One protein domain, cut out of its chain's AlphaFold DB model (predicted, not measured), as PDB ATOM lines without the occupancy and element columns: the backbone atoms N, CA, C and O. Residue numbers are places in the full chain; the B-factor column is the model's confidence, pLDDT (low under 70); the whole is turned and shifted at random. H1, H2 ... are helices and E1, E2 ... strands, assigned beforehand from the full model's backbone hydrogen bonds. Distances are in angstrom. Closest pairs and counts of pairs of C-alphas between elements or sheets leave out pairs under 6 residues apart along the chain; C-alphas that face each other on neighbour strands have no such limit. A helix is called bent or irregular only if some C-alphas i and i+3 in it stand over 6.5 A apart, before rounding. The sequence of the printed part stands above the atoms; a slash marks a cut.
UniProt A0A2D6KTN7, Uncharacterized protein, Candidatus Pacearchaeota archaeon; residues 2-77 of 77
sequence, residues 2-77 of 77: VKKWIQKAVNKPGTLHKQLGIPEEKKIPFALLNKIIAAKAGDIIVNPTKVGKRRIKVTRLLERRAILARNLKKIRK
ATOM      1  N   VAL A   2      41.417  17.729  53.630       57.72
ATOM      2  CA  VAL A   2      40.308  17.169  52.816       57.72
ATOM      3  C   VAL A   2      40.229  15.627  52.837       57.72
ATOM      4  O   VAL A   2      39.140  15.073  52.942       57.72
ATOM      5  N   LYS A   3      41.367  14.914  52.829       60.81
ATOM      6  CA  LYS A   3      41.411  13.433  52.779       60.81
ATOM      7  C   LYS A   3      40.664  12.733  53.930       60.81
ATOM      8  O   LYS A   3      39.963  11.752  53.695       60.81
ATOM      9  N   LYS A   4      40.765  13.249  55.164       71.75
ATOM     10  CA  LYS A   4      40.274  12.546  56.368       71.75
ATOM     11  C   LYS A   4      38.745  12.503  56.472       71.75
ATOM     12  O   LYS A   4      38.201  11.536  56.996       71.75
ATOM     13  N   TRP A   5      38.029  13.530  56.006       76.88
ATOM     14  CA  TRP A   5      36.564  13.556  56.130       76.88
ATOM     15  C   TRP A   5      35.868  12.719  55.049       76.88
ATOM     16  O   TRP A   5      34.840  12.110  55.336       76.88
ATOM     17  N   ILE A   6      36.448  12.643  53.843       71.50
ATOM     18  CA  ILE A   6      35.944  11.797  52.751       71.50
ATOM     19  C   ILE A   6      36.069  10.322  53.140       71.50
ATOM     20  O   ILE A   6      35.078   9.604  53.061       71.50
ATOM     21  N   GLN A   7      37.227   9.888  53.657       74.75
ATOM     22  CA  GLN A   7      37.410   8.521  54.173       74.75
ATOM     23  C   GLN A   7      36.370   8.169  55.247       74.75
ATOM     24  O   GLN A   7      35.719   7.131  55.173       74.75
ATOM     25  N   LYS A   8      36.120   9.078  56.201       76.62
ATOM     26  CA  LYS A   8      35.077   8.893  57.225       76.62
ATOM     27  C   LYS A   8      33.663   8.759  56.641       76.62
ATOM     28  O   LYS A   8      32.826   8.098  57.250       76.62
ATOM     29  N   ALA A   9      33.378   9.409  55.513       75.31
ATOM     30  CA  ALA A   9      32.080   9.330  54.848       75.31
ATOM     31  C   ALA A   9      31.929   8.051  54.009       75.31
ATOM     32  O   ALA A   9      30.849   7.469  54.002       75.31
ATOM     33  N   VAL A  10      33.002   7.599  53.353       75.38
ATOM     34  CA  VAL A  10      33.033   6.346  52.577       75.38
ATOM     35  C   VAL A  10      32.901   5.125  53.493       75.38
ATOM     36  O   VAL A  10      32.138   4.221  53.175       75.38
ATOM     37  N   ASN A  11      33.530   5.141  54.673       77.81
ATOM     38  CA  ASN A  11      33.465   4.041  55.650       77.81
ATOM     39  C   ASN A  11      32.064   3.793  56.243       77.81
ATOM     40  O   ASN A  11      31.885   2.857  57.016       77.81
ATOM     41  N   LYS A  12      31.073   4.643  55.943       78.31
ATOM     42  CA  LYS A  12      29.694   4.497  56.427       78.31
ATOM     43  C   LYS A  12      28.702   4.475  55.253       78.31
ATOM     44  O   LYS A  12      27.974   5.463  55.059       78.31
ATOM     45  N   PRO A  13      28.661   3.382  54.466       76.06
ATOM     46  CA  PRO A  13      27.683   3.229  53.389       76.06
ATOM     47  C   PRO A  13      26.246   3.328  53.933       76.06
ATOM     48  O   PRO A  13      25.998   3.117  55.118       76.06
ATOM     49  N   GLY A  14      25.300   3.771  53.099       83.00
ATOM     50  CA  GLY A  14      23.878   3.884  53.471       83.00
ATOM     51  C   GLY A  14      23.507   5.056  54.397       83.00
ATOM     52  O   GLY A  14      22.333   5.395  54.547       83.00
ATOM     53  N   THR A  15      24.475   5.775  54.980       88.69
ATOM     54  CA  THR A  15      24.158   6.868  55.924       88.69
ATOM     55  C   THR A  15      23.347   7.998  55.282       88.69
ATOM     56  O   THR A  15      22.445   8.552  55.909       88.69
ATOM     57  N   LEU A  16      23.651   8.352  54.026       88.81
ATOM     58  CA  LEU A  16      22.914   9.394  53.305       88.81
ATOM     59  C   LEU A  16      21.480   8.947  52.980       88.81
ATOM     60  O   LEU A  16      20.551   9.737  53.121       88.81
ATOM     61  N   HIS A  17      21.295   7.677  52.620       90.62
ATOM     62  CA  HIS A  17      19.987   7.059  52.409       90.62
ATOM     63  C   HIS A  17      19.115   7.134  53.659       90.62
ATOM     64  O   HIS A  17      18.028   7.713  53.607       90.62
ATOM     65  N   LYS A  18      19.637   6.695  54.811       90.12
ATOM     66  CA  LYS A  18      18.951   6.800  56.112       90.12
ATOM     67  C   LYS A  18      18.595   8.245  56.463       90.12
ATOM     68  O   LYS A  18      17.483   8.536  56.901       90.12
ATOM     69  N   GLN A  19      19.514   9.180  56.217       88.56
ATOM     70  CA  GLN A  19      19.307  10.597  56.520       88.56
ATOM     71  C   GLN A  19      18.173  11.211  55.676       88.56
ATOM     72  O   GLN A  19      17.346  11.960  56.207       88.56
ATOM     73  N   LEU A  20      18.098  10.841  54.394       89.19
ATOM     74  CA  LEU A  20      17.059  11.271  53.453       89.19
ATOM     75  C   LEU A  20      15.763  10.443  53.550       89.19
ATOM     76  O   LEU A  20      14.759  10.825  52.952       89.19
ATOM     77  N   GLY A  21      15.759   9.336  54.302       89.00
ATOM     78  CA  GLY A  21      14.641   8.388  54.366       89.00
ATOM     79  C   GLY A  21      14.416   7.627  53.056       89.00
ATOM     80  O   GLY A  21      13.287   7.267  52.741       89.00
ATOM     81  N   ILE A  22      15.466   7.450  52.255       89.00
ATOM     82  CA  ILE A  22      15.420   6.734  50.977       89.00
ATOM     83  C   ILE A  22      15.903   5.301  51.232       89.00
ATOM     84  O   ILE A  22      16.958   5.154  51.843       89.00
ATOM     85  N   PRO A  23      15.194   4.256  50.766       89.12
ATOM     86  CA  PRO A  23      15.679   2.876  50.849       89.12
ATOM     87  C   PRO A  23      17.031   2.719  50.148       89.12
ATOM     88  O   PRO A  23      17.214   3.284  49.070       89.12
ATOM     89  N   GLU A  24      17.963   1.954  50.719       86.25
ATOM     90  CA  GLU A  24      19.328   1.796  50.179       86.25
ATOM     91  C   GLU A  24      19.345   1.201  48.759       86.25
ATOM     92  O   GLU A  24      20.150   1.607  47.921       86.25
ATOM     93  N   GLU A  25      18.368   0.346  48.454       84.44
ATOM     94  CA  GLU A  25      18.105  -0.228  47.128       84.44
ATOM     95  C   GLU A  25      17.758   0.834  46.069       84.44
ATOM     96  O   GLU A  25      18.004   0.658  44.872       84.44
ATOM     97  N   LYS A  26      17.191   1.974  46.489       86.00
ATOM     98  CA  LYS A  26      16.791   3.049  45.580       86.00
ATOM     99  C   LYS A  26      17.946   4.012  45.332       86.00
ATOM    100  O   LYS A  26      18.621   4.512  46.233       86.00
ATOM    101  N   LYS A  27      18.135   4.357  44.058       87.25
ATOM    102  CA  LYS A  27      19.113   5.369  43.647       87.25
ATOM    103  C   LYS A  27      18.671   6.747  44.144       87.25
ATOM    104  O   LYS A  27      17.565   7.191  43.848       87.25
ATOM    105  N   ILE A  28      19.575   7.471  44.809       87.38
ATOM    106  CA  ILE A  28      19.325   8.864  45.204       87.38
ATOM    107  C   ILE A  28      19.243   9.736  43.933       87.38
ATOM    108  O   ILE A  28      20.193   9.744  43.135       87.38
ATOM    109  N   PRO A  29      18.141  10.475  43.703       90.44
ATOM    110  CA  PRO A  29      17.985  11.322  42.521       90.44
ATOM    111  C   PRO A  29      19.008  12.465  42.465       90.44
ATOM    112  O   PRO A  29      19.328  13.078  43.481       90.44
ATOM    113  N   PHE A  30      19.491  12.805  41.261       91.50
ATOM    114  CA  PHE A  30      20.398  13.954  41.087       91.50
ATOM    115  C   PHE A  30      19.723  15.279  41.448       91.50
ATOM    116  O   PHE A  30      20.355  16.126  42.070       91.50
ATOM    117  N   ALA A  31      18.440  15.433  41.105       90.88
ATOM    118  CA  ALA A  31      17.664  16.627  41.425       90.88
ATOM    119  C   ALA A  31      17.630  16.901  42.935       90.88
ATOM    120  O   ALA A  31      17.820  18.036  43.362       90.88
ATOM    121  N   LEU A  32      17.468  15.851  43.750       91.38
ATOM    122  CA  LEU A  32      17.476  15.978  45.204       91.38
ATOM    123  C   LEU A  32      18.856  16.399  45.725       91.38
ATOM    124  O   LEU A  32      18.946  17.326  46.525       91.38
ATOM    125  N   LEU A  33      19.930  15.768  45.238       91.31
ATOM    126  CA  LEU A  33      21.301  16.127  45.624       91.31
ATOM    127  C   LEU A  33      21.628  17.578  45.261       91.31
ATOM    128  O   LEU A  33      22.128  18.319  46.100       91.31
ATOM    129  N   ASN A  34      21.305  18.000  44.039       92.50
ATOM    130  CA  ASN A  34      21.544  19.370  43.589       92.50
ATOM    131  C   ASN A  34      20.748  20.382  44.421       92.50
ATOM    132  O   ASN A  34      21.290  21.424  44.772       92.50
ATOM    133  N   LYS A  35      19.501  20.066  44.791       92.50
ATOM    134  CA  LYS A  35      18.679  20.956  45.621       92.50
ATOM    135  C   LYS A  35      19.231  21.113  47.039       92.50
ATOM    136  O   LYS A  35      19.181  22.206  47.584       92.50
ATOM    137  N   ILE A  36      19.781  20.044  47.617       90.94
ATOM    138  CA  ILE A  36      20.464  20.102  48.920       90.94
ATOM    139  C   ILE A  36      21.720  20.969  48.832       90.94
ATOM    140  O   ILE A  36      21.966  21.756  49.734       90.94
ATOM    141  N   ILE A  37      22.502  20.824  47.758       90.31
ATOM    142  CA  ILE A  37      23.743  21.586  47.552       90.31
ATOM    143  C   ILE A  37      23.455  23.071  47.298       90.31
ATOM    144  O   ILE A  37      24.244  23.919  47.691       90.31
ATOM    145  N   ALA A  38      22.340  23.388  46.636       91.75
ATOM    146  CA  ALA A  38      21.944  24.766  46.359       91.75
ATOM    147  C   ALA A  38      21.378  25.503  47.587       91.75
ATOM    148  O   ALA A  38      21.313  26.728  47.585       91.75
ATOM    149  N   ALA A  39      20.944  24.772  48.614       90.62
ATOM    150  CA  ALA A  39      20.390  25.345  49.834       90.62
ATOM    151  C   ALA A  39      21.484  25.653  50.862       90.62
ATOM    152  O   ALA A  39      22.517  24.980  50.904       90.62
ATOM    153  N   LYS A  40      21.254  26.645  51.728       87.00
ATOM    154  CA  LYS A  40      22.206  26.986  52.788       87.00
ATOM    155  C   LYS A  40      22.023  26.055  53.983       87.00
ATOM    156  O   LYS A  40      20.933  25.560  54.275       87.00
ATOM    157  N   ALA A  41      23.108  25.819  54.715       86.88
ATOM    158  CA  ALA A  41      23.035  25.086  55.971       86.88
ATOM    159  C   ALA A  41      22.156  25.848  56.980       86.88
ATOM    160  O   ALA A  41      22.475  26.965  57.370       86.88
ATOM    161  N   GLY A  42      21.076  25.210  57.419       88.69
ATOM    162  CA  GLY A  42      20.018  25.791  58.241       88.69
ATOM    163  C   GLY A  42      18.655  25.733  57.552       88.69
ATOM    164  O   GLY A  42      17.648  25.561  58.240       88.69
ATOM    165  N   ASP A  43      18.636  25.769  56.219       91.06
ATOM    166  CA  ASP A  43      17.408  25.862  55.435       91.06
ATOM    167  C   ASP A  43      16.608  24.560  55.456       91.06
ATOM    168  O   ASP A  43      17.147  23.452  55.561       91.06
ATOM    169  N   ILE A  44      15.291  24.681  55.299       92.56
ATOM    170  CA  ILE A  44      14.398  23.541  55.109       92.56
ATOM    171  C   ILE A  44      14.029  23.474  53.633       92.56
ATOM    172  O   ILE A  44      13.282  24.309  53.130       92.56
ATOM    173  N   ILE A  45      14.513  22.443  52.942       91.75
ATOM    174  CA  ILE A  45      14.152  22.209  51.545       91.75
ATOM    175  C   ILE A  45      12.947  21.282  51.434       91.75
ATOM    176  O   ILE A  45      12.778  20.337  52.211       91.75
ATOM    177  N   VAL A  46      12.140  21.515  50.403       92.06
ATOM    178  CA  VAL A  46      11.112  20.570  49.958       92.06
ATOM    179  C   VAL A  46      11.722  19.634  48.921       92.06
ATOM    180  O   VAL A  46      12.261  20.088  47.906       92.06
ATOM    181  N   ASN A  47      11.640  18.332  49.167       87.88
ATOM    182  CA  ASN A  47      12.106  17.303  48.250       87.88
ATOM    183  C   ASN A  47      11.296  17.371  46.942       87.88
ATOM    184  O   ASN A  47      10.076  17.228  46.983       87.88
ATOM    185  N   PRO A  48      11.947  17.589  45.785       82.25
ATOM    186  CA  PRO A  48      11.258  17.667  44.500       82.25
ATOM    187  C   PRO A  48      10.850  16.285  43.970       82.25
ATOM    188  O   PRO A  48      10.238  16.187  42.913       82.25
ATOM    189  N   THR A  49      11.226  15.204  44.656       85.44
ATOM    190  CA  THR A  49      10.982  13.826  44.228       85.44
ATOM    191  C   THR A  49      10.021  13.106  45.165       85.44
ATOM    192  O   THR A  49       9.891  13.449  46.337       85.44
ATOM    193  N   LYS A  50       9.378  12.052  44.650       84.06
ATOM    194  CA  LYS A  50       8.453  11.197  45.412       84.06
ATOM    195  C   LYS A  50       9.163  10.214  46.360       84.06
ATOM    196  O   LYS A  50       8.500   9.398  46.988       84.06
ATOM    197  N   VAL A  51      10.497  10.242  46.433       83.38
ATOM    198  CA  VAL A  51      11.294   9.251  47.171       83.38
ATOM    199  C   VAL A  51      11.993   9.914  48.352       83.38
ATOM    200  O   VAL A  51      12.758  10.862  48.179       83.38
ATOM    201  N   GLY A  52      11.759   9.380  49.550       85.50
ATOM    202  CA  GLY A  52      12.325   9.884  50.796       85.50
ATOM    203  C   GLY A  52      11.460  10.932  51.489       85.50
ATOM    204  O   GLY A  52      10.276  11.097  51.198       85.50
ATOM    205  N   LYS A  53      12.062  11.646  52.439       88.88
ATOM    206  CA  LYS A  53      11.384  12.670  53.243       88.88
ATOM    207  C   LYS A  53      10.944  13.847  52.373       88.88
ATOM    208  O   LYS A  53      11.705  14.307  51.524       88.88
ATOM    209  N   ARG A  54       9.738  14.371  52.625       88.31
ATOM    210  CA  ARG A  54       9.183  15.542  51.916       88.31
ATOM    211  C   ARG A  54       9.869  16.854  52.295       88.31
ATOM    212  O   ARG A  54      10.092  17.686  51.425       88.31
ATOM    213  N   ARG A  55      10.203  17.045  53.574       91.19
ATOM    214  CA  ARG A  55      10.897  18.238  54.088       91.19
ATOM    215  C   ARG A  55      12.194  17.810  54.756       91.19
ATOM    216  O   ARG A  55      12.204  16.836  55.508       91.19
ATOM    217  N   ILE A  56      13.286  18.504  54.452       91.50
ATOM    218  CA  ILE A  56      14.626  18.121  54.900       91.50
ATOM    219  C   ILE A  56      15.349  19.367  55.390       91.50
ATOM    220  O   ILE A  56      15.532  20.314  54.628       91.50
ATOM    221  N   LYS A  57      15.783  19.351  56.654       93.38
ATOM    222  CA  LYS A  57      16.674  20.379  57.192       93.38
ATOM    223  C   LYS A  57      18.085  20.145  56.667       93.38
ATOM    224  O   LYS A  57      18.676  19.087  56.900       93.38
ATOM    225  N   VAL A  58      18.617  21.130  55.964       93.31
ATOM    226  CA  VAL A  58      19.960  21.090  55.402       93.31
ATOM    227  C   VAL A  58      20.946  21.428  56.505       93.31
ATOM    228  O   VAL A  58      20.913  22.497  57.095       93.31
ATOM    229  N   THR A  59      21.825  20.487  56.826       93.81
ATOM    230  CA  THR A  59      22.940  20.711  57.752       93.81
ATOM    231  C   THR A  59      24.246  20.690  56.972       93.81
ATOM    232  O   THR A  59      24.328  20.037  55.933       93.81
ATOM    233  N   ARG A  60      25.311  21.310  57.499       91.88
ATOM    234  CA  ARG A  60      26.659  21.237  56.893       91.88
ATOM    235  C   ARG A  60      27.119  19.799  56.633       91.88
ATOM    236  O   ARG A  60      27.819  19.523  55.664       91.88
ATOM    237  N   LEU A  61      26.736  18.865  57.505       90.19
ATOM    238  CA  LEU A  61      27.043  17.449  57.325       90.19
ATOM    239  C   LEU A  61      26.261  16.844  56.153       90.19
ATOM    240  O   LEU A  61      26.840  16.094  55.367       90.19
ATOM    241  N   LEU A  62      24.967  17.161  56.037       90.88
ATOM    242  CA  LEU A  62      24.136  16.705  54.924       90.88
ATOM    243  C   LEU A  62      24.664  17.241  53.590       90.88
ATOM    244  O   LEU A  62      24.807  16.475  52.645       90.88
ATOM    245  N   GLU A  63      24.997  18.527  53.545       90.94
ATOM    246  CA  GLU A  63      25.549  19.203  52.374       90.94
ATOM    247  C   GLU A  63      26.835  18.515  51.889       90.94
ATOM    248  O   GLU A  63      26.903  18.049  50.752       90.94
ATOM    249  N   ARG A  64      27.821  18.316  52.777       90.44
ATOM    250  CA  ARG A  64      29.082  17.620  52.446       90.44
ATOM    251  C   ARG A  64      28.854  16.201  51.922       90.44
ATOM    252  O   ARG A  64      29.511  15.779  50.969       90.44
ATOM    253  N   ARG A  65      27.918  15.461  52.525       91.12
ATOM    254  CA  ARG A  65      27.545  14.111  52.071       91.12
ATOM    255  C   ARG A  65      26.862  14.145  50.704       91.12
ATOM    256  O   ARG A  65      27.154  13.288  49.874       91.12
ATOM    257  N   ALA A  66      26.001  15.128  50.455       91.00
ATOM    258  CA  ALA A  66      25.327  15.302  49.173       91.00
ATOM    259  C   ALA A  66      26.315  15.662  48.051       91.00
ATOM    260  O   ALA A  66      26.221  15.094  46.962       91.00
ATOM    261  N   ILE A  67      27.300  16.526  48.327       91.12
ATOM    262  CA  ILE A  67      28.391  16.853  47.395       91.12
ATOM    263  C   ILE A  67      29.179  15.591  47.034       91.12
ATOM    264  O   ILE A  67      29.344  15.284  45.852       91.12
ATOM    265  N   LEU A  68      29.619  14.826  48.040       90.56
ATOM    266  CA  LEU A  68      30.348  13.578  47.812       90.56
ATOM    267  C   LEU A  68      29.517  12.595  46.977       90.56
ATOM    268  O   LEU A  68      30.000  12.091  45.967       90.56
ATOM    269  N   ALA A  69      28.255  12.367  47.348       90.38
ATOM    270  CA  ALA A  69      27.371  11.460  46.621       90.38
ATOM    271  C   ALA A  69      27.141  11.900  45.168       90.38
ATOM    272  O   ALA A  69      27.145  11.062  44.267       90.38
ATOM    273  N   ARG A  70      26.986  13.208  44.915       92.00
ATOM    274  CA  ARG A  70      26.871  13.758  43.555       92.00
ATOM    275  C   ARG A  70      28.130  13.468  42.743       92.00
ATOM    276  O   ARG A  70      28.008  13.032  41.600       92.00
ATOM    277  N   ASN A  71      29.307  13.689  43.323       90.38
ATOM    278  CA  ASN A  71      30.586  13.471  42.649       90.38
ATOM    279  C   ASN A  71      30.824  11.986  42.353       90.38
ATOM    280  O   ASN A  71      31.120  11.638  41.216       90.38
ATOM    281  N   LEU A  72      30.588  11.097  43.323       88.25
ATOM    282  CA  LEU A  72      30.689   9.647  43.113       88.25
ATOM    283  C   LEU A  72      29.722   9.158  42.028       88.25
ATOM    284  O   LEU A  72      30.082   8.343  41.183       88.25
ATOM    285  N   LYS A  73      28.498   9.695  42.005       87.31
ATOM    286  CA  LYS A  73      27.505   9.357  40.981       87.31
ATOM    287  C   LYS A  73      27.876   9.888  39.590       87.31
ATOM    288  O   LYS A  73      27.445   9.290  38.611       87.31
ATOM    289  N   LYS A  74      28.630  10.991  39.497       87.88
ATOM    290  CA  LYS A  74      29.191  11.490  38.230       87.88
ATOM    291  C   LYS A  74      30.325  10.602  37.717       87.88
ATOM    292  O   LYS A  74      30.372  10.377  36.523       87.88
ATOM    293  N   ILE A  75      31.195  10.114  38.605       87.19
ATOM    294  CA  ILE A  75      32.326   9.239  38.244       87.19
ATOM    295  C   ILE A  75      31.840   7.857  37.791       87.19
ATOM    296  O   ILE A  75      32.415   7.270  36.890       87.19
ATOM    297  N   ARG A  76      30.766   7.330  38.395       76.94
ATOM    298  CA  ARG A  76      30.160   6.043  38.004       76.94
ATOM    299  C   ARG A  76      29.378   6.099  36.676       76.94
ATOM    300  O   ARG A  76      28.618   5.175  36.400       76.94
ATOM    301  N   LYS A  77      29.411   7.214  35.951       58.25
ATOM    302  CA  LYS A  77      28.669   7.395  34.701       58.25
ATOM    303  C   LYS A  77      29.628   7.222  33.540       58.25
ATOM    304  O   LYS A  77      29.180   6.611  32.553       58.25
TER     305      LYS A  77
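AT A GLANCE: This is residues 2 to 77 of the 77 residues of an uncharacterized protein of Candidatus Pacearchaeota archaeon (UniProt A0A2D6KTN7). A small helical body has the long helix H4 through its middle, with H3 packed on it in the opposite sense and the short H2 set crosswise to H4 at residues 62 to 66. A small two-stranded hairpin, E1 and E2, lies at one end of the longest axis, with E1 near H3, while H1 lies at the other end, only loosely beside H4. The printed part has 76 residues, with four named helices and two named strands in the order H1, H2, H3, E1, E2, H4; the sheet, E1 - E2, is antiparallel and the class is mostly helix. The whole is compact, with a radius of gyration of the C-alphas of 11.8 A and spans of 31 by 27 by 21 A.

HOW THE PARTS SIT: H1, residues 2 to 10, touches no helix; it is close to but not clearly touching H4, residues 60 to 75, about perpendicular at 83 degrees, and the closest C-alphas are those of Ala 9 and Arg 65, 7.2 A apart. H2, residues 15 to 20, touches H4, which meets it with residues 62 to 66 alone; their closest C-alphas, of Leu 16 and Arg 65, are 6.7 A apart, and the lines are only just about perpendicular, at 72 degrees. H3, residues 30 to 38, touches H4 with 13 pairs of C-alphas within 8 A, the closest those of Leu 33 and Ala 66 at 5.4 A; they run opposite ways at a steep tilt of 41 degrees. E1, residues 44 to 46, comes nearest to H3 at the C-alphas of Ile 45 and Ile 36, 7.2 A apart, and is apart from H4. E1 and E2, residues 55 to 57, form an antiparallel hairpin at 152 degrees, with N 45 and O 56, and N 56 and O 45, each 2.9 A apart, within hydrogen-bond range. In H2, H3 and H4 every O i to N i+4 pair is within hydrogen-bond range; in H1, 4 of 5 are.

IN THESE COORDINATES: H1 begins at C-alpha 2, (40.308, 17.169, 52.816), and is 13.0 A long; it is neither bent nor irregular, but only just: C-alphas 2 and 5 are 6.2 A apart. H2 measures 8.7 A and H3 12.1 A, with C-alpha 30 at (20.398, 13.954, 41.087). E1 is 6.8 A and E2 6.9 A long. H4 is 22.9 A long and ends at C-alpha 75, (32.326, 9.239, 38.244).

THE WHOLE: The C-alphas farthest apart are those of Lys 3 and Lys 50, 33.8 A. The printed part has no cut, and no link is long: those from H1 to H2, H3 to E1 and E2 to H4 are tight. The mean pLDDT of the printed part is 86.2, with residues 2 to 3 and 77 under 70.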